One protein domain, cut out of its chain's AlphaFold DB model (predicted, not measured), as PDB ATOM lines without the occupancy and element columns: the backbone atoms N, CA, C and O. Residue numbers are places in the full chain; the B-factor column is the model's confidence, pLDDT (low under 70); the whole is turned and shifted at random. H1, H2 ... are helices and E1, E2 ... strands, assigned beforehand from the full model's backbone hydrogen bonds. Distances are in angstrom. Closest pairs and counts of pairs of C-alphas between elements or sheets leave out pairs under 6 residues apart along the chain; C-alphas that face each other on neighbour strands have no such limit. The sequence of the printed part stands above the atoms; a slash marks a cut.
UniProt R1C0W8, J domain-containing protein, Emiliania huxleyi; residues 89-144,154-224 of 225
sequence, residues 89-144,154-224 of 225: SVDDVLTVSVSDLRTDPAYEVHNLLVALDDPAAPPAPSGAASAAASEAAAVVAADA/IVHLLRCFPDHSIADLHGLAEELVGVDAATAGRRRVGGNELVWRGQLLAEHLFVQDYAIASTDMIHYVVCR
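This is residues 89 to 144 and 154 to 224 of the 225 residues of the protein "J domain-containing protein" of Emiliania huxleyi (UniProt R1C0W8). A strongly twisted sheet of four strands has helices over both faces: the short H1 and the long H2 over different parts of one face, and H3 over the other. Residues 120 to 128, of which 128 belongs to H2, and residues 183 to 188 stick out from this body, and E1 lies off the sheet. The printed part has 127 residues with four named helices and five named strands, in the order E1 H1 E2 H2 E3 H3 E4 H4 E5; the sheet, in the order E3 E2 E5 E4, is mixed, and the class is mixed, helices and strands. The whole is compact, with a radius of gyration of the C-alphas of 15.2 A, and spans 41 by 37 by 32 A.

E1, residues 93 to 95, pairs with no named strand and is apart from H1, residues 98 to 103. H1 is on the sheet of E3, residues 155 to 160, E2, residues 107 to 116, E5, residues 217 to 223, and E4, residues 193 to 196, at a height of 8.9 A over the sheet. The closest C-alphas of H1 and E2 are those of Arg 102 and Val 109, 6.1 A apart. E2 and E5 are antiparallel at 148 degrees, with N 110 and O 220 within hydrogen-bond range at 2.8 A. H2, residues 128 to 143, is on the same face as H1, at a height of 9.9 A over the sheet, and lies over E3 and E2. The closest C-alphas of H2 and E3 are those of Ala 133 and Leu 157, 7.4 A apart. E3 and E2 are parallel at 49 degrees, with N 113 and O 156 at 2.8 A. H3, residues 166 to 177, is on the opposite face, giving three layers, helices on both faces of a sheet; its closest C-alphas to E3 are those of Ala 173 and Leu 158, 6.9 A. E3, H3 and E4 form a split strand-helix-strand unit, two strands running the same way with E2 and E5 between them, and its crossover is right-handed. E5 and E4 are antiparallel at 156 degrees, with N 195 and O 219 at 2.8 A. H4, residues 207 to 210, is not on the sheet and is close to but not clearly touching H3, the C-alphas of Ile 166 and Val 207 being 6.4 A apart. Every O i to N i+4 pair is within hydrogen-bond range in H1, H2 and H3; H4 is too short for one.

E1 begins at C-alpha 93, (53.217, 3.089, -28.104), and H1 follows. E2 measures 26.9 A, H2 23.8 A, E3 15.5 A and H3 16.1 A; H2 begins at C-alpha 128, (37.864, 17.869, -58.723). E4 and H4 are short, and E5, 19.4 A, ends at C-alpha 223, (41.515, 19.963, -23.888).

The C-alphas farthest apart are those of Asp 91 and Pro 125, 45.1 A. Residues 145 to 153 are not printed, and C-alphas 144 and 154 are 13.6 A apart across the cut. The links E2 to H2 and H3 to E4 are long. The mean pLDDT of the printed part is 73.6; it is under 70 at residues 90 to 93, 119 to 144, 180 to 191 and 204.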
ATOM      1  N   SER A  89      50.860   3.353 -22.038       73.81
ATOM      2  CA  SER A  89      51.932   2.842 -22.903       73.81
ATOM      3  C   SER A  89      51.741   1.339 -23.103       73.81
ATOM      4  O   SER A  89      51.630   0.609 -22.116       73.81
ATOM      5  N   VAL A  90      51.664   0.896 -24.357       63.94
ATOM      6  CA  VAL A  90      51.609  -0.515 -24.761       63.94
ATOM      7  C   VAL A  90      52.714  -0.717 -25.788       63.94
ATOM      8  O   VAL A  90      52.673  -0.077 -26.829       63.94
ATOM      9  N   ASP A  91      53.712  -1.548 -25.481       64.25
ATOM     10  CA  ASP A  91      54.876  -1.785 -26.353       64.25
ATOM     11  C   ASP A  91      55.547  -0.482 -26.838       64.25
ATOM     12  O   ASP A  91      55.815  -0.297 -28.020       64.25
ATOM     13  N   ASP A  92      55.760   0.457 -25.908       57.50
ATOM     14  CA  ASP A  92      56.300   1.808 -26.151       57.50
ATOM     15  C   ASP A  92      55.431   2.721 -27.044       57.50
ATOM     16  O   ASP A  92      55.808   3.855 -27.342       57.50
ATOM     17  N   VAL A  93      54.218   2.287 -27.397       66.75
ATOM     18  CA  VAL A  93      53.217   3.089 -28.104       66.75
ATOM     19  C   VAL A  93      52.252   3.733 -27.110       66.75
ATOM     20  O   VAL A  93      51.600   3.061 -26.306       66.75
ATOM     21  N   LEU A  94      52.116   5.059 -27.184       77.12
ATOM     22  CA  LEU A  94      51.128   5.801 -26.404       77.12
ATOM     23  C   LEU A  94      49.735   5.609 -27.004       77.12
ATOM     24  O   LEU A  94      49.484   5.973 -28.149       77.12
ATOM     25  N   THR A  95      48.821   5.063 -26.209       77.62
ATOM     26  CA  THR A  95      47.463   4.696 -26.614       77.62
ATOM     27  C   THR A  95      46.410   5.343 -25.725       77.62
ATOM     28  O   THR A  95      46.636   5.573 -24.536       77.62
ATOM     29  N   VAL A  96      45.237   5.628 -26.285       84.81
ATOM     30  CA  VAL A  96      44.097   6.227 -25.590       84.81
ATOM     31  C   VAL A  96      42.775   5.747 -26.193       84.81
ATOM     32  O   VAL A  96      42.676   5.466 -27.386       84.81
ATOM     33  N   SER A  97      41.739   5.654 -25.357       87.75
ATOM     34  CA  SER A  97      40.380   5.336 -25.806       87.75
ATOM     35  C   SER A  97      39.679   6.608 -26.276       87.75
ATOM     36  O   SER A  97      39.350   7.477 -25.471       87.75
ATOM     37  N   VAL A  98      39.419   6.713 -27.580       87.25
ATOM     38  CA  VAL A  98      38.665   7.841 -28.156       87.25
ATOM     39  C   VAL A  98      37.234   7.874 -27.613       87.25
ATOM     40  O   VAL A  98      36.701   8.950 -27.355       87.25
ATOM     41  N   SER A  99      36.621   6.710 -27.381       86.50
ATOM     42  CA  SER A  99      35.290   6.612 -26.774       86.50
ATOM     43  C   SER A  99      35.262   7.197 -25.362       86.50
ATOM     44  O   SER A  99      34.343   7.947 -25.046       86.50
ATOM     45  N   ASP A 100      36.289   6.931 -24.547       86.56
ATOM     46  CA  ASP A 100      36.381   7.480 -23.187       86.56
ATOM     47  C   ASP A 100      36.519   9.010 -23.248       86.56
ATOM     48  O   ASP A 100      35.806   9.728 -22.547       86.56
ATOM     49  N   LEU A 101      37.371   9.515 -24.150       86.44
ATOM     50  CA  LEU A 101      37.584  10.952 -24.346       86.44
ATOM     51  C   LEU A 101      36.321  11.680 -24.818       86.44
ATOM     52  O   LEU A 101      36.065  12.786 -24.361       86.44
ATOM     53  N   ARG A 102      35.501  11.064 -25.682       88.88
ATOM     54  CA  ARG A 102      34.211  11.640 -26.116       88.88
ATOM     55  C   ARG A 102      33.210  11.801 -24.976       88.88
ATOM     56  O   ARG A 102      32.329  12.650 -25.062       88.88
ATOM     57  N   THR A 103      33.304  10.958 -23.949       89.38
ATOM     58  CA  THR A 103      32.410  11.019 -22.783       89.38
ATOM     59  C   THR A 103      32.913  11.947 -21.682       89.38
ATOM     60  O   THR A 103      32.124  12.346 -20.824       89.38
ATOM     61  N   ASP A 104      34.202  12.298 -21.689       84.69
ATOM     62  CA  ASP A 104      34.798  13.185 -20.692       84.69
ATOM     63  C   ASP A 104      34.562  14.657 -21.091       84.69
ATOM     64  O   ASP A 104      35.062  15.105 -22.124       84.69
ATOM     65  N   PRO A 105      33.839  15.451 -20.275       84.75
ATOM     66  CA  PRO A 105      33.538  16.851 -20.585       84.75
ATOM     67  C   PRO A 105      34.776  17.758 -20.631       84.75
ATOM     68  O   PRO A 105      34.681  18.896 -21.094       84.75
ATOM     69  N   ALA A 106      35.930  17.292 -20.146       81.56
ATOM     70  CA  ALA A 106      37.188  18.018 -20.248       81.56
ATOM     71  C   ALA A 106      37.798  17.988 -21.655       81.56
ATOM     72  O   ALA A 106      38.760  18.716 -21.902       81.56
ATOM     73  N   TYR A 107      37.274  17.164 -22.565       87.00
ATOM     74  CA  TYR A 107      37.785  17.045 -23.924       87.00
ATOM     75  C   TYR A 107      36.700  17.328 -24.960       87.00
ATOM     76  O   TYR A 107      35.524  17.025 -24.782       87.00
ATOM     77  N   GLU A 108      37.115  17.918 -26.071       88.56
ATOM     78  CA  GLU A 108      36.337  18.006 -27.299       88.56
ATOM     79  C   GLU A 108      37.054  17.185 -28.372       88.56
ATOM     80  O   GLU A 108      38.260  17.332 -28.556       88.56
ATOM     81  N   VAL A 109      36.346  16.276 -29.045       90.19
ATOM     82  CA  VAL A 109      36.939  15.372 -30.042       90.19
ATOM     83  C   VAL A 109      36.374  15.691 -31.418       90.19
ATOM     84  O   VAL A 109      35.187  15.476 -31.670       90.19
ATOM     85  N   HIS A 110      37.239  16.138 -32.321       91.00
ATOM     86  CA  HIS A 110      36.906  16.459 -33.704       91.00
ATOM     87  C   HIS A 110      37.317  15.326 -34.638       91.00
ATOM     88  O   HIS A 110      38.411  14.775 -34.525       91.00
ATOM     89  N   ASN A 111      36.437  14.992 -35.579       92.25
ATOM     90  CA  ASN A 111      36.696  13.991 -36.607       92.25
ATOM     91  C   ASN A 111      37.331  14.655 -37.821       92.25
ATOM     92  O   ASN A 111      36.726  15.544 -38.419       92.25
ATOM     93  N   LEU A 112      38.533  14.222 -38.182       91.94
ATOM     94  CA  LEU A 112      39.285  14.716 -39.324       91.94
ATOM     95  C   LEU A 112      39.414  13.599 -40.363       91.94
ATOM     96  O   LEU A 112      40.125  12.619 -40.147       91.94
ATOM     97  N   LEU A 113      38.739  13.753 -41.500       92.62
ATOM     98  CA  LEU A 113      38.892  12.866 -42.647       92.62
ATOM     99  C   LEU A 113      40.110  13.303 -43.459       92.62
ATOM    100  O   LEU A 113      40.144  14.425 -43.969       92.62
ATOM    101  N   VAL A 114      41.100  12.423 -43.581       91.94
ATOM    102  CA  VAL A 114      42.351  12.718 -44.281       91.94
ATOM    103  C   VAL A 114      42.146  12.667 -45.793       91.94
ATOM    104  O   VAL A 114      41.658  11.679 -46.344       91.94
ATOM    105  N   ALA A 115      42.584  13.718 -46.475       92.12
ATOM    106  CA  ALA A 115      42.749  13.755 -47.920       92.12
ATOM    107  C   ALA A 115      44.216  14.050 -48.240       92.12
ATOM    108  O   ALA A 115      44.667  15.188 -48.090       92.12
ATOM    109  N   LEU A 116      44.958  13.020 -48.662       88.94
ATOM    110  CA  LEU A 116      46.342  13.198 -49.088       88.94
ATOM    111  C   LEU A 116      46.364  13.814 -50.481       88.94
ATOM    112  O   LEU A 116      45.831  13.237 -51.433       88.94
ATOM    113  N   ASP A 117      46.987  14.979 -50.588       83.94
ATOM    114  CA  ASP A 117      47.280  15.604 -51.866       83.94
ATOM    115  C   ASP A 117      48.560  14.985 -52.452       83.94
ATOM    116  O   ASP A 117      49.554  14.776 -51.755       83.94
ATOM    117  N   ASP A 118      48.529  14.664 -53.747       70.06
ATOM    118  CA  ASP A 118      49.693  14.158 -54.476       70.06
ATOM    119  C   ASP A 118      50.473  15.352 -55.060       70.06
ATOM    120  O   ASP A 118      49.946  16.050 -55.934       70.06
ATOM    121  N   PRO A 119      51.716  15.617 -54.615       58.69
ATOM    122  CA  PRO A 119      52.509  16.735 -55.121       58.69
ATOM    123  C   PRO A 119      52.954  16.540 -56.580       58.69
ATOM    124  O   PRO A 119      53.359  17.507 -57.228       58.69
ATOM    125  N   ALA A 120      52.895  15.310 -57.105       54.56
ATOM    126  CA  ALA A 120      53.201  14.983 -58.496       54.56
ATOM    127  C   ALA A 120      51.962  15.019 -59.408       54.56
ATOM    128  O   ALA A 120      52.107  15.006 -60.636       54.56
ATOM    129  N   ALA A 121      50.752  15.088 -58.843       51.09
ATOM    130  CA  ALA A 121      49.536  15.205 -59.631       51.09
ATOM    131  C   ALA A 121      49.409  16.627 -60.213       51.09
ATOM    132  O   ALA A 121      49.612  17.616 -59.501       51.09
ATOM    133  N   PRO A 122      49.063  16.778 -61.507       50.62
ATOM    134  CA  PRO A 122      48.800  18.093 -62.080       50.62
ATOM    135  C   PRO A 122      47.692  18.785 -61.271       50.62
ATOM    136  O   PRO A 122      46.758  18.099 -60.847       50.62
ATOM    137  N   PRO A 123      47.758  20.119 -61.062       46.31
ATOM    138  CA  PRO A 123      46.763  20.828 -60.270       46.31
ATOM    139  C   PRO A 123      45.387  20.524 -60.847       46.31
ATOM    140  O   PRO A 123      45.080  20.874 -61.991       46.31
ATOM    141  N   ALA A 124      44.589  19.793 -60.071       48.91
ATOM    142  CA  ALA A 124      43.296  19.342 -60.531       48.91
ATOM    143  C   ALA A 124      42.440  20.576 -60.870       48.91
ATOM    144  O   ALA A 124      42.519  21.589 -60.160       48.91
ATOM    145  N   PRO A 125      41.627  20.544 -61.943       46.25
ATOM    146  CA  PRO A 125      40.735  21.654 -62.239       46.25
ATOM    147  C   PRO A 125      39.862  21.911 -61.007       46.25
ATOM    148  O   PRO A 125      39.428  20.963 -60.356       46.25
ATOM    149  N   SER A 126      39.614  23.186 -60.700       50.19
ATOM    150  CA  SER A 126      38.975  23.741 -59.489       50.19
ATOM    151  C   SER A 126      37.685  23.056 -58.970       50.19
ATOM    152  O   SER A 126      37.185  23.453 -57.922       50.19
ATOM    153  N   GLY A 127      37.131  22.051 -59.658       44.62
ATOM    154  CA  GLY A 127      35.990  21.232 -59.227       44.62
ATOM    155  C   GLY A 127      36.310  19.788 -58.802       44.62
ATOM    156  O   GLY A 127      35.436  19.124 -58.258       44.62
ATOM    157  N   ALA A 128      37.530  19.275 -59.003       44.28
ATOM    158  CA  ALA A 128      37.864  17.869 -58.723       44.28
ATOM    159  C   ALA A 128      38.099  17.569 -57.228       44.28
ATOM    160  O   ALA A 128      37.759  16.487 -56.756       44.28
ATOM    161  N   ALA A 129      38.590  18.545 -56.455       42.56
ATOM    162  CA  ALA A 129      38.733  18.412 -55.000       42.56
ATOM    163  C   ALA A 129      37.376  18.215 -54.294       42.56
ATOM    164  O   ALA A 129      37.283  17.491 -53.307       42.56
ATOM    165  N   SER A 130      36.308  18.802 -54.846       44.06
ATOM    166  CA  SER A 130      34.932  18.601 -54.379       44.06
ATOM    167  C   SER A 130      34.410  17.191 -54.675       44.06
ATOM    168  O   SER A 130      33.559  16.708 -53.934       44.06
ATOM    169  N   ALA A 131      34.888  16.536 -55.737       43.16
ATOM    170  CA  ALA A 131      34.446  15.196 -56.113       43.16
ATOM    171  C   ALA A 131      35.097  14.121 -55.229       43.16
ATOM    172  O   ALA A 131      34.392  13.268 -54.705       43.16
ATOM    173  N   ALA A 132      36.405  14.226 -54.964       43.62
ATOM    174  CA  ALA A 132      37.107  13.317 -54.052       43.62
ATOM    175  C   ALA A 132      36.629  13.465 -52.593       43.62
ATOM    176  O   ALA A 132      36.455  12.471 -51.893       43.62
ATOM    177  N   ALA A 133      36.333  14.695 -52.151       43.59
ATOM    178  CA  ALA A 133      35.707  14.946 -50.852       43.59
ATOM    179  C   ALA A 133      34.278  14.381 -50.772       43.59
ATOM    180  O   ALA A 133      33.884  13.853 -49.736       43.59
ATOM    181  N   SER A 134      33.514  14.456 -51.869       45.97
ATOM    182  CA  SER A 134      32.170  13.873 -51.976       45.97
ATOM    183  C   SER A 134      32.199  12.344 -51.947       45.97
ATOM    184  O   SER A 134      31.314  11.727 -51.362       45.97
ATOM    185  N   GLU A 135      33.199  11.724 -52.570       46.88
ATOM    186  CA  GLU A 135      33.368  10.272 -52.594       46.88
ATOM    187  C   GLU A 135      33.847   9.758 -51.227       46.88
ATOM    188  O   GLU A 135      33.237   8.849 -50.673       46.88
ATOM    189  N   ALA A 136      34.824  10.423 -50.598       42.78
ATOM    190  CA  ALA A 136      35.298  10.082 -49.256       42.78
ATOM    191  C   ALA A 136      34.220  10.296 -48.170       42.78
ATOM    192  O   ALA A 136      34.054   9.449 -47.295       42.78
ATOM    193  N   ALA A 137      33.421  11.369 -48.256       44.22
ATOM    194  CA  ALA A 137      32.280  11.592 -47.363       44.22
ATOM    195  C   ALA A 137      31.160  10.549 -47.550       44.22
ATOM    196  O   ALA A 137      30.486  10.188 -46.585       44.22
ATOM    197  N   ALA A 138      30.972  10.028 -48.770       43.94
ATOM    198  CA  ALA A 138      29.994   8.976 -49.047       43.94
ATOM    199  C   ALA A 138      30.409   7.606 -48.478       43.94
ATOM    200  O   ALA A 138      29.540   6.858 -48.031       43.94
ATOM    201  N   VAL A 139      31.711   7.284 -48.429       47.75
ATOM    202  CA  VAL A 139      32.202   6.046 -47.789       47.75
ATOM    203  C   VAL A 139      31.988   6.085 -46.268       47.75
ATOM    204  O   VAL A 139      31.536   5.097 -45.693       47.75
ATOM    205  N   VAL A 140      32.204   7.238 -45.621       47.62
ATOM    206  CA  VAL A 140      31.961   7.418 -44.172       47.62
ATOM    207  C   VAL A 140      30.473   7.260 -43.817       47.62
ATOM    208  O   VAL A 140      30.137   6.722 -42.765       47.62
ATOM    209  N   ALA A 141      29.561   7.654 -44.712       45.41
ATOM    210  CA  ALA A 141      28.122   7.462 -44.516       45.41
ATOM    211  C   ALA A 141      27.674   5.986 -44.614       45.41
ATOM    212  O   ALA A 141      26.635   5.630 -44.059       45.41
ATOM    213  N   ALA A 142      28.436   5.127 -45.299       41.16
ATOM    214  CA  ALA A 142      28.089   3.717 -45.486       41.16
ATOM    215  C   ALA A 142      28.481   2.829 -44.288       41.16
ATOM    216  O   ALA A 142      27.776   1.862 -44.000       41.16
ATOM    217  N   ASP A 143      29.544   3.176 -43.554       37.03
ATOM    218  CA  ASP A 143      30.005   2.415 -42.377       37.03
ATOM    219  C   ASP A 143      29.175   2.714 -41.105       37.03
ATOM    220  O   ASP A 143      29.152   1.947 -40.146       37.03
ATOM    221  N   ALA A 144      28.381   3.793 -41.126       41.97
ATOM    222  CA  ALA A 144      27.443   4.159 -40.060       41.97
ATOM    223  C   ALA A 144      26.125   3.345 -40.064       41.97
ATOM    224  O   ALA A 144      25.246   3.576 -39.232       41.97
ATOM    225  N   ILE A 154      30.136  16.164 -37.026       78.31
ATOM    226  CA  ILE A 154      30.868  17.092 -37.880       78.31
ATOM    227  C   ILE A 154      32.205  16.432 -38.218       78.31
ATOM    228  O   ILE A 154      33.028  16.180 -37.338       78.31
ATOM    229  N   VAL A 155      32.396  16.142 -39.501       87.62
ATOM    230  CA  VAL A 155      33.649  15.625 -40.048       87.62
ATOM    231  C   VAL A 155      34.313  16.746 -40.831       87.62
ATOM    232  O   VAL A 155      33.742  17.268 -41.790       87.62
ATOM    233  N   HIS A 156      35.518  17.124 -40.422       87.38
ATOM    234  CA  HIS A 156      36.317  18.116 -41.120       87.38
ATOM    235  C   HIS A 156      37.224  17.426 -42.143       87.38
ATOM    236  O   HIS A 156      37.830  16.399 -41.848       87.38
ATOM    237  N   LEU A 157      37.344  17.990 -43.344       90.62
ATOM    238  CA  LEU A 157      38.266  17.486 -44.360       90.62
ATOM    239  C   LEU A 157      39.666  18.067 -44.121       90.62
ATOM    240  O   LEU A 157      39.883  19.258 -44.341       90.62
ATOM    241  N   LEU A 158      40.611  17.229 -43.698       90.94
ATOM    242  CA  LEU A 158      42.006  17.606 -43.485       90.94
ATOM    243  C   LEU A 158      42.819  17.294 -44.742       90.94
ATOM    244  O   LEU A 158      43.111  16.133 -45.027       90.94
ATOM    245  N   ARG A 159      43.207  18.336 -45.480       90.50
ATOM    246  CA  ARG A 159      44.118  18.204 -46.624       90.50
ATOM    247  C   ARG A 159      45.561  18.295 -46.157       90.50
ATOM    248  O   ARG A 159      45.936  19.273 -45.512       90.50
ATOM    249  N   CYS A 160      46.368  17.293 -46.473       88.88
ATOM    250  CA  CYS A 160      47.785  17.264 -46.122       88.88
ATOM    251  C   CYS A 160      48.595  16.487 -47.162       88.88
ATOM    252  O   CYS A 160      48.034  15.813 -48.021       88.88
ATOM    253  N   PHE A 161      49.920  16.589 -47.088       88.31
ATOM    254  CA  PHE A 161      50.832  15.801 -47.912       88.31
ATOM    255  C   PHE A 161      51.453  14.661 -47.085       88.31
ATOM    256  O   PHE A 161      51.561  14.789 -45.860       88.31
ATOM    257  N   PRO A 162      51.887  13.552 -47.714       82.19
ATOM    258  CA  PRO A 162      52.525  12.435 -47.006       82.19
ATOM    259  C   PRO A 162      53.803  12.815 -46.238       82.19
ATOM    260  O   PRO A 162      54.135  12.186 -45.231       82.19
ATOM    261  N   ASP A 163      54.503  13.854 -46.694       80.06
ATOM    262  CA  ASP A 163      55.744  14.384 -46.122       80.06
ATOM    263  C   ASP A 163      55.518  15.470 -45.056       80.06
ATOM    264  O   ASP A 163      56.483  15.988 -44.487       80.06
ATOM    265  N   HIS A 164      54.263  15.807 -44.740       83.88
ATOM    266  CA  HIS A 164      53.961  16.672 -43.606       83.88
ATOM    267  C   HIS A 164      54.320  15.988 -42.289       83.88
ATOM    268  O   HIS A 164      54.038  14.805 -42.074       83.88
ATOM    269  N   SER A 165      54.917  16.755 -41.375       83.62
ATOM    270  CA  SER A 165      55.104  16.284 -40.008       83.62
ATOM    271  C   SER A 165      53.774  16.300 -39.257       83.62
ATOM    272  O   SER A 165      52.875  17.088 -39.556       83.62
ATOM    273  N   ILE A 166      53.646  15.476 -38.220       86.00
ATOM    274  CA  ILE A 166      52.473  15.510 -37.337       86.00
ATOM    275  C   ILE A 166      52.315  16.890 -36.672       86.00
ATOM    276  O   ILE A 166      51.193  17.336 -36.438       86.00
ATOM    277  N   ALA A 167      53.411  17.619 -36.429       78.94
ATOM    278  CA  ALA A 167      53.346  19.007 -35.971       78.94
ATOM    279  C   ALA A 167      52.675  19.950 -36.992       78.94
ATOM    280  O   ALA A 167      51.946  20.860 -36.588       78.94
ATOM    281  N   ASP A 168      52.892  19.730 -38.293       83.31
ATOM    282  CA  ASP A 168      52.212  20.481 -39.355       83.31
ATOM    283  C   ASP A 168      50.721  20.118 -39.393       83.31
ATOM    284  O   ASP A 168      49.871  21.006 -39.472       83.31
ATOM    285  N   LEU A 169      50.385  18.830 -39.231       89.31
ATOM    286  CA  LEU A 169      48.993  18.370 -39.123       89.31
ATOM    287  C   LEU A 169      48.266  18.995 -37.935       89.31
ATOM    288  O   LEU A 169      47.102  19.356 -38.071       89.31
ATOM    289  N   HIS A 170      48.937  19.164 -36.795       87.75
ATOM    290  CA  HIS A 170      48.384  19.894 -35.654       87.75
ATOM    291  C   HIS A 170      48.026  21.339 -36.016       87.75
ATOM    292  O   HIS A 170      46.956  21.809 -35.645       87.75
ATOM    293  N   GLY A 171      48.899  22.037 -36.753       83.81
ATOM    294  CA  GLY A 171      48.620  23.396 -37.225       83.81
ATOM    295  C   GLY A 171      47.403  23.456 -38.148       83.81
ATOM    296  O   GLY A 171      46.517  24.279 -37.944       83.81
ATOM    297  N   LEU A 172      47.327  22.533 -39.109       88.50
ATOM    298  CA  LEU A 172      46.197  22.431 -40.034       88.50
ATOM    299  C   LEU A 172      44.888  22.073 -39.314       88.50
ATOM    300  O   LEU A 172      43.844  22.646 -39.611       88.50
ATOM    301  N   ALA A 173      44.935  21.145 -38.355       89.75
ATOM    302  CA  ALA A 173      43.779  20.741 -37.559       89.75
ATOM    303  C   ALA A 173      43.219  21.903 -36.730       89.75
ATOM    304  O   ALA A 173      42.007  22.069 -36.631       89.75
ATOM    305  N   GLU A 174      44.083  22.735 -36.157       86.50
ATOM    306  CA  GLU A 174      43.656  23.902 -35.386       86.50
ATOM    307  C   GLU A 174      43.008  24.980 -36.227       86.50
ATOM    308  O   GLU A 174      41.965  25.494 -35.833       86.50
ATOM    309  N   GLU A 175      43.596  25.295 -37.381       86.38
ATOM    310  CA  GLU A 175      43.004  26.235 -38.329       86.38
ATOM    311  C   GLU A 175      41.623  25.744 -38.782       86.38
ATOM    312  O   GLU A 175      40.659  26.506 -38.819       86.38
ATOM    313  N   LEU A 176      41.513  24.443 -39.057       87.12
ATOM    314  CA  LEU A 176      40.296  23.803 -39.543       87.12
ATOM    315  C   LEU A 176      39.173  23.745 -38.497       87.12
ATOM    316  O   LEU A 176      37.995  23.832 -38.851       87.12
ATOM    317  N   VAL A 177      39.527  23.573 -37.223       85.75
ATOM    318  CA  VAL A 177      38.571  23.509 -36.108       85.75
ATOM    319  C   VAL A 177      38.319  24.893 -35.489       85.75
ATOM    320  O   VAL A 177      37.295  25.104 -34.844       85.75
ATOM    321  N   GLY A 178      39.201  25.866 -35.723       81.69
ATOM    322  CA  GLY A 178      39.104  27.213 -35.161       81.69
ATOM    323  C   GLY A 178      39.504  27.280 -33.685       81.69
ATOM    324  O   GLY A 178      38.934  28.067 -32.930       81.69
ATOM    325  N   VAL A 179      40.452  26.440 -33.256       74.19
ATOM    326  CA  VAL A 179      40.981  26.457 -31.884       74.19
ATOM    327  C   VAL A 179      42.258  27.278 -31.855       74.19
ATOM    328  O   VAL A 179      43.256  26.896 -32.464       74.19
ATOM    329  N   ASP A 180      42.251  28.373 -31.098       61.00
ATOM    330  CA  ASP A 180      43.471  29.128 -30.831       61.00
ATOM    331  C   ASP A 180      44.408  28.280 -29.964       61.00
ATOM    332  O   ASP A 180      44.134  28.013 -28.789       61.00
ATOM    333  N   ALA A 181      45.535  27.850 -30.533       58.22
ATOM    334  CA  ALA A 181      46.577  27.185 -29.769       58.22
ATOM    335  C   ALA A 181      47.016  28.095 -28.618       58.22
ATOM    336  O   ALA A 181      47.567  29.180 -28.847       58.22
ATOM    337  N   ALA A 182      46.844  27.646 -27.373       52.25
ATOM    338  CA  ALA A 182      47.468  28.307 -26.239       52.25
ATOM    339  C   ALA A 182      48.986  28.282 -26.469       52.25
ATOM    340  O   ALA A 182      49.639  27.250 -26.342       52.25
ATOM    341  N   THR A 183      49.559  29.412 -26.875       48.34
ATOM    342  CA  THR A 183      50.977  29.508 -27.220       48.34
ATOM    343  C   THR A 183      51.665  30.386 -26.184       48.34
ATOM    344  O   THR A 183      51.380  31.574 -26.070       48.34
ATOM    345  N   ALA A 184      52.585  29.814 -25.405       39.72
ATOM    346  CA  ALA A 184      53.459  30.570 -24.515       39.72
ATOM    347  C   ALA A 184      54.781  30.781 -25.254       39.72
ATOM    348  O   ALA A 184      55.627  29.887 -25.334       39.72
ATOM    349  N   GLY A 185      54.940  31.962 -25.852       52.03
ATOM    350  CA  GLY A 185      56.061  32.256 -26.748       52.03
ATOM    351  C   GLY A 185      55.863  31.624 -28.132       52.03
ATOM    352  O   GLY A 185      54.832  31.850 -28.749       52.03
ATOM    353  N   ARG A 186      56.842  30.843 -28.624       41.16
ATOM    354  CA  ARG A 186      56.732  30.018 -29.856       41.16
ATOM    355  C   ARG A 186      56.357  28.553 -29.575       41.16
ATOM    356  O   ARG A 186      56.470  27.705 -30.456       41.16
ATOM    357  N   ARG A 187      56.007  28.217 -28.328       42.03
ATOM    358  CA  ARG A 187      55.779  26.834 -27.887       42.03
ATOM    359  C   ARG A 187      54.301  26.617 -27.588       42.03
ATOM    360  O   ARG A 187      53.725  27.347 -26.781       42.03
ATOM    361  N   ARG A 188      53.727  25.577 -28.199       54.00
ATOM    362  CA  ARG A 188      52.394  25.055 -27.872       54.00
ATOM    363  C   ARG A 188      52.357  24.672 -26.389       54.00
ATOM    364  O   ARG A 188      53.107  23.795 -25.943       54.00
ATOM    365  N   VAL A 189      51.528  25.363 -25.614       52.25
ATOM    366  CA  VAL A 189      51.195  25.013 -24.229       52.25
ATOM    367  C   VAL A 189      50.161  23.910 -24.349       52.25
ATOM    368  O   VAL A 189      49.021  24.155 -24.713       52.25
ATOM    369  N   GLY A 190      50.653  22.681 -24.210       60.91
ATOM    370  CA  GLY A 190      49.981  21.469 -24.671       60.91
ATOM    371  C   GLY A 190      48.647  21.144 -24.000       60.91
ATOM    372  O   GLY A 190      48.177  21.834 -23.095       60.91
ATOM    373  N   GLY A 191      48.081  20.031 -24.461       68.44
ATOM    374  CA  GLY A 191      46.792  19.485 -24.037       68.44
ATOM    375  C   GLY A 191      45.975  18.949 -25.211       68.44
ATOM    376  O   GLY A 191      45.130  18.084 -24.996       68.44
ATOM    377  N   ASN A 192      46.254  19.430 -26.427       84.25
ATOM    378  CA  ASN A 192      45.611  18.957 -27.645       84.25
ATOM    379  C   ASN A 192      46.489  17.910 -28.328       84.25
ATOM    380  O   ASN A 192      47.684  18.143 -28.490       84.25
ATOM    381  N   GLU A 193      45.902  16.799 -28.758       87.88
ATOM    382  CA  GLU A 193      46.626  15.653 -29.325       87.88
ATOM    383  C   GLU A 193      45.887  15.111 -30.555       87.88
ATOM    384  O   GLU A 193      44.653  15.105 -30.601       87.88
ATOM    385  N   LEU A 194      46.639  14.630 -31.544       90.56
ATOM    386  CA  LEU A 194      46.095  13.852 -32.656       90.56
ATOM    387  C   LEU A 194      46.128  12.364 -32.310       90.56
ATOM    388  O   LEU A 194      47.155  11.828 -31.891       90.56
ATOM    389  N   VAL A 195      44.999  11.692 -32.512       90.62
ATOM    390  CA  VAL A 195      44.826  10.271 -32.222       90.62
ATOM    391  C   VAL A 195      44.376   9.547 -33.482       90.62
ATOM    392  O   VAL A 195      43.362   9.897 -34.082       90.62
ATOM    393  N   TRP A 196      45.087   8.491 -33.861       91.94
ATOM    394  CA  TRP A 196      44.728   7.626 -34.983       91.94
ATOM    395  C   TRP A 196      44.798   6.167 -34.546       91.94
ATOM    396  O   TRP A 196      45.771   5.753 -33.924       91.94
ATOM    397  N   ARG A 197      43.735   5.392 -34.804       86.81
ATOM    398  CA  ARG A 197      43.609   3.984 -34.363       86.81
ATOM    399  C   ARG A 197      43.872   3.772 -32.860       86.81
ATOM    400  O   ARG A 197      44.377   2.736 -32.440       86.81
ATOM    401  N   GLY A 198      43.523   4.767 -32.044       80.06
ATOM    402  CA  GLY A 198      43.748   4.752 -30.597       80.06
ATOM    403  C   GLY A 198      45.190   5.038 -30.174       80.06
ATOM    404  O   GLY A 198      45.465   5.006 -28.982       80.06
ATOM    405  N   GLN A 199      46.098   5.343 -31.100       86.06
ATOM    406  CA  GLN A 199      47.473   5.753 -30.827       86.06
ATOM    407  C   GLN A 199      47.613   7.278 -30.898       86.06
ATOM    408  O   GLN A 199      47.045   7.912 -31.785       86.06
ATOM    409  N   LEU A 200      48.399   7.865 -29.990       85.12
ATOM    410  CA  LEU A 200      48.803   9.269 -30.069       85.12
ATOM    411  C   LEU A 200      49.879   9.437 -31.145       85.12
ATOM    412  O   LEU A 200      50.884   8.719 -31.154       85.12
ATOM    413  N   LEU A 201      49.671  10.404 -32.034       86.19
ATOM    414  CA  LEU A 201      50.621  10.727 -33.088       86.19
ATOM    415  C   LEU A 201      51.747  11.604 -32.531       86.19
ATOM    416  O   LEU A 201      51.523  12.615 -31.872       86.19
ATOM    417  N   ALA A 202      52.986  11.218 -32.808       78.50
ATOM    418  CA  ALA A 202      54.167  11.906 -32.328       78.50
ATOM    419  C   ALA A 202      54.506  13.073 -33.257       78.50
ATOM    420  O   ALA A 202      54.797  12.869 -34.431       78.50
ATOM    421  N   GLU A 203      54.565  14.291 -32.708       78.00
ATOM    422  CA  GLU A 203      54.831  15.540 -33.451       78.00
ATOM    423  C   GLU A 203      56.070  15.517 -34.372       78.00
ATOM    424  O   GLU A 203      56.186  16.351 -35.268       78.00
ATOM    425  N   HIS A 204      57.028  14.623 -34.121       68.00
ATOM    426  CA  HIS A 204      58.301  14.547 -34.838       68.00
ATOM    427  C   HIS A 204      58.328  13.525 -35.980       68.00
ATOM    428  O   HIS A 204      59.328  13.470 -36.695       68.00
ATOM    429  N   LEU A 205      57.270  12.730 -36.132       79.31
ATOM    430  CA  LEU A 205      57.102  11.786 -37.231       79.31
ATOM    431  C   LEU A 205      56.281  12.412 -38.364       79.31
ATOM    432  O   LEU A 205      55.711  13.499 -38.212       79.31
ATOM    433  N   PHE A 206      56.257  11.736 -39.504       83.81
ATOM    434  CA  PHE A 206      55.545  12.153 -40.708       83.81
ATOM    435  C   PHE A 206      54.278  11.330 -40.924       83.81
ATOM    436  O   PHE A 206      54.148  10.219 -40.411       83.81
ATOM    437  N   VAL A 207      53.341  11.855 -41.716       84.81
ATOM    438  CA  VAL A 207      52.096  11.144 -42.066       84.81
ATOM    439  C   VAL A 207      52.390   9.768 -42.672       84.81
ATOM    440  O   VAL A 207      51.774   8.773 -42.287       84.81
ATOM    441  N   GLN A 208      53.372   9.703 -43.572       83.06
ATOM    442  CA  GLN A 208      53.800   8.458 -44.211       83.06
ATOM    443  C   GLN A 208      54.369   7.418 -43.230       83.06
ATOM    444  O   GLN A 208      54.195   6.224 -43.467       83.06
ATOM    445  N   ASP A 209      54.975   7.836 -42.111       81.38
ATOM    446  CA  ASP A 209      55.580   6.917 -41.131       81.38
ATOM    447  C   ASP A 209      54.514   6.088 -40.398       81.38
ATOM    448  O   ASP A 209      54.778   4.986 -39.922       81.38
ATOM    449  N   TYR A 210      53.287   6.611 -40.333       82.25
ATOM    450  CA  TYR A 210      52.130   5.926 -39.767       82.25
ATOM    451  C   TYR A 210      51.356   5.094 -40.791       82.25
ATOM    452  O   TYR A 210      50.404   4.416 -40.416       82.25
ATOM    453  N   ALA A 211      51.735   5.136 -42.074       85.31
ATOM    454  CA  ALA A 211      50.958   4.561 -43.172       85.31
ATOM    455  C   ALA A 211      49.490   5.044 -43.188       85.31
ATOM    456  O   ALA A 211      48.580   4.279 -43.512       85.31
ATOM    457  N   ILE A 212      49.267   6.312 -42.823       87.00
ATOM    458  CA  ILE A 212      47.964   6.973 -42.943       87.00
ATOM    459  C   ILE A 212      47.666   7.154 -44.433       87.00
ATOM    460  O   ILE A 212      48.493   7.685 -45.176       87.00
ATOM    461  N   ALA A 213      46.489   6.720 -44.866       85.56
ATOM    462  CA  ALA A 213      46.015   6.810 -46.237       85.56
ATOM    463  C   ALA A 213      44.952   7.905 -46.404       85.56
ATOM    464  O   ALA A 213      44.307   8.347 -45.450       85.56
ATOM    465  N   SER A 214      44.703   8.311 -47.651       84.44
ATOM    466  CA  SER A 214      43.488   9.063 -47.976       84.44
ATOM    467  C   SER A 214      42.268   8.258 -47.532       84.44
ATOM    468  O   SER A 214      42.226   7.052 -47.763       84.44
ATOM    469  N   THR A 215      41.275   8.928 -46.943       86.75
ATOM    470  CA  THR A 215      40.071   8.375 -46.289       86.75
ATOM    471  C   THR A 215      40.238   7.859 -44.860       86.75
ATOM    472  O   THR A 215      39.230   7.550 -44.225       86.75
ATOM    473  N   ASP A 216      41.455   7.831 -44.302       88.62
ATOM    474  CA  ASP A 216      41.610   7.528 -42.879       88.62
ATOM    475  C   ASP A 216      40.988   8.627 -42.003       88.62
ATOM    476  O   ASP A 216      41.037   9.821 -42.316       88.62
ATOM    477  N   MET A 217      40.417   8.208 -40.873       91.19
ATOM    478  CA  MET A 217      39.856   9.101 -39.864       91.19
ATOM    479  C   MET A 217      40.867   9.323 -38.739       91.19
ATOM    480  O   MET A 217      41.232   8.383 -38.031       91.19
ATOM    481  N   ILE A 218      41.285  10.572 -38.544       93.00
ATOM    482  CA  ILE A 218      42.084  11.010 -37.397       93.00
ATOM    483  C   ILE A 218      41.171  11.769 -36.436       93.00
ATOM    484  O   ILE A 218      40.273  12.501 -36.846       93.00
ATOM    485  N   HIS A 219      41.401  11.613 -35.139       92.88
ATOM    486  CA  HIS A 219      40.684  12.350 -34.111       92.88
ATOM    487  C   HIS A 219      41.581  13.439 -33.541       92.88
ATOM    488  O   HIS A 219      42.638  13.147 -32.984       92.88
ATOM    489  N   TYR A 220      41.157  14.693 -33.662       92.81
ATOM    490  CA  TYR A 220      41.819  15.805 -32.997       92.81
ATOM    491  C   TYR A 220      41.139  16.077 -31.664       92.81
ATOM    492  O   TYR A 220      39.961  16.432 -31.615       92.81
ATOM    493  N   VAL A 221      41.871  15.849 -30.581       90.19
ATOM    494  CA  VAL A 221      41.368  15.980 -29.217       90.19
ATOM    495  C   VAL A 221      41.841  17.308 -28.663       90.19
ATOM    496  O   VAL A 221      43.039  17.563 -28.617       90.19
ATOM    497  N   VAL A 222      40.903  18.136 -28.220       87.94
ATOM    498  CA  VAL A 222      41.147  19.461 -27.657       87.94
ATOM    499  C   VAL A 222      40.819  19.426 -26.172       87.94
ATOM    500  O   VAL A 222      39.731  19.010 -25.778       87.94
ATOM    501  N   CYS A 223      41.752  19.857 -25.327       82.56
ATOM    502  CA  CYS A 223      41.515  19.963 -23.888       82.56
ATOM    503  C   CYS A 223      40.769  21.269 -23.585       82.56
ATOM    504  O   CYS A 223      41.284  22.356 -23.852       82.56
ATOM    505  N   ARG A 224      39.566  21.177 -23.009       74.50
ATOM    506  CA  ARG A 224      38.820  22.337 -22.508       74.50
ATOM    507  C   ARG A 224      39.431  22.739 -21.160       74.50
ATOM    508  O   ARG A 224      39.290  22.000 -20.185       74.50
TER     509      ARG A 224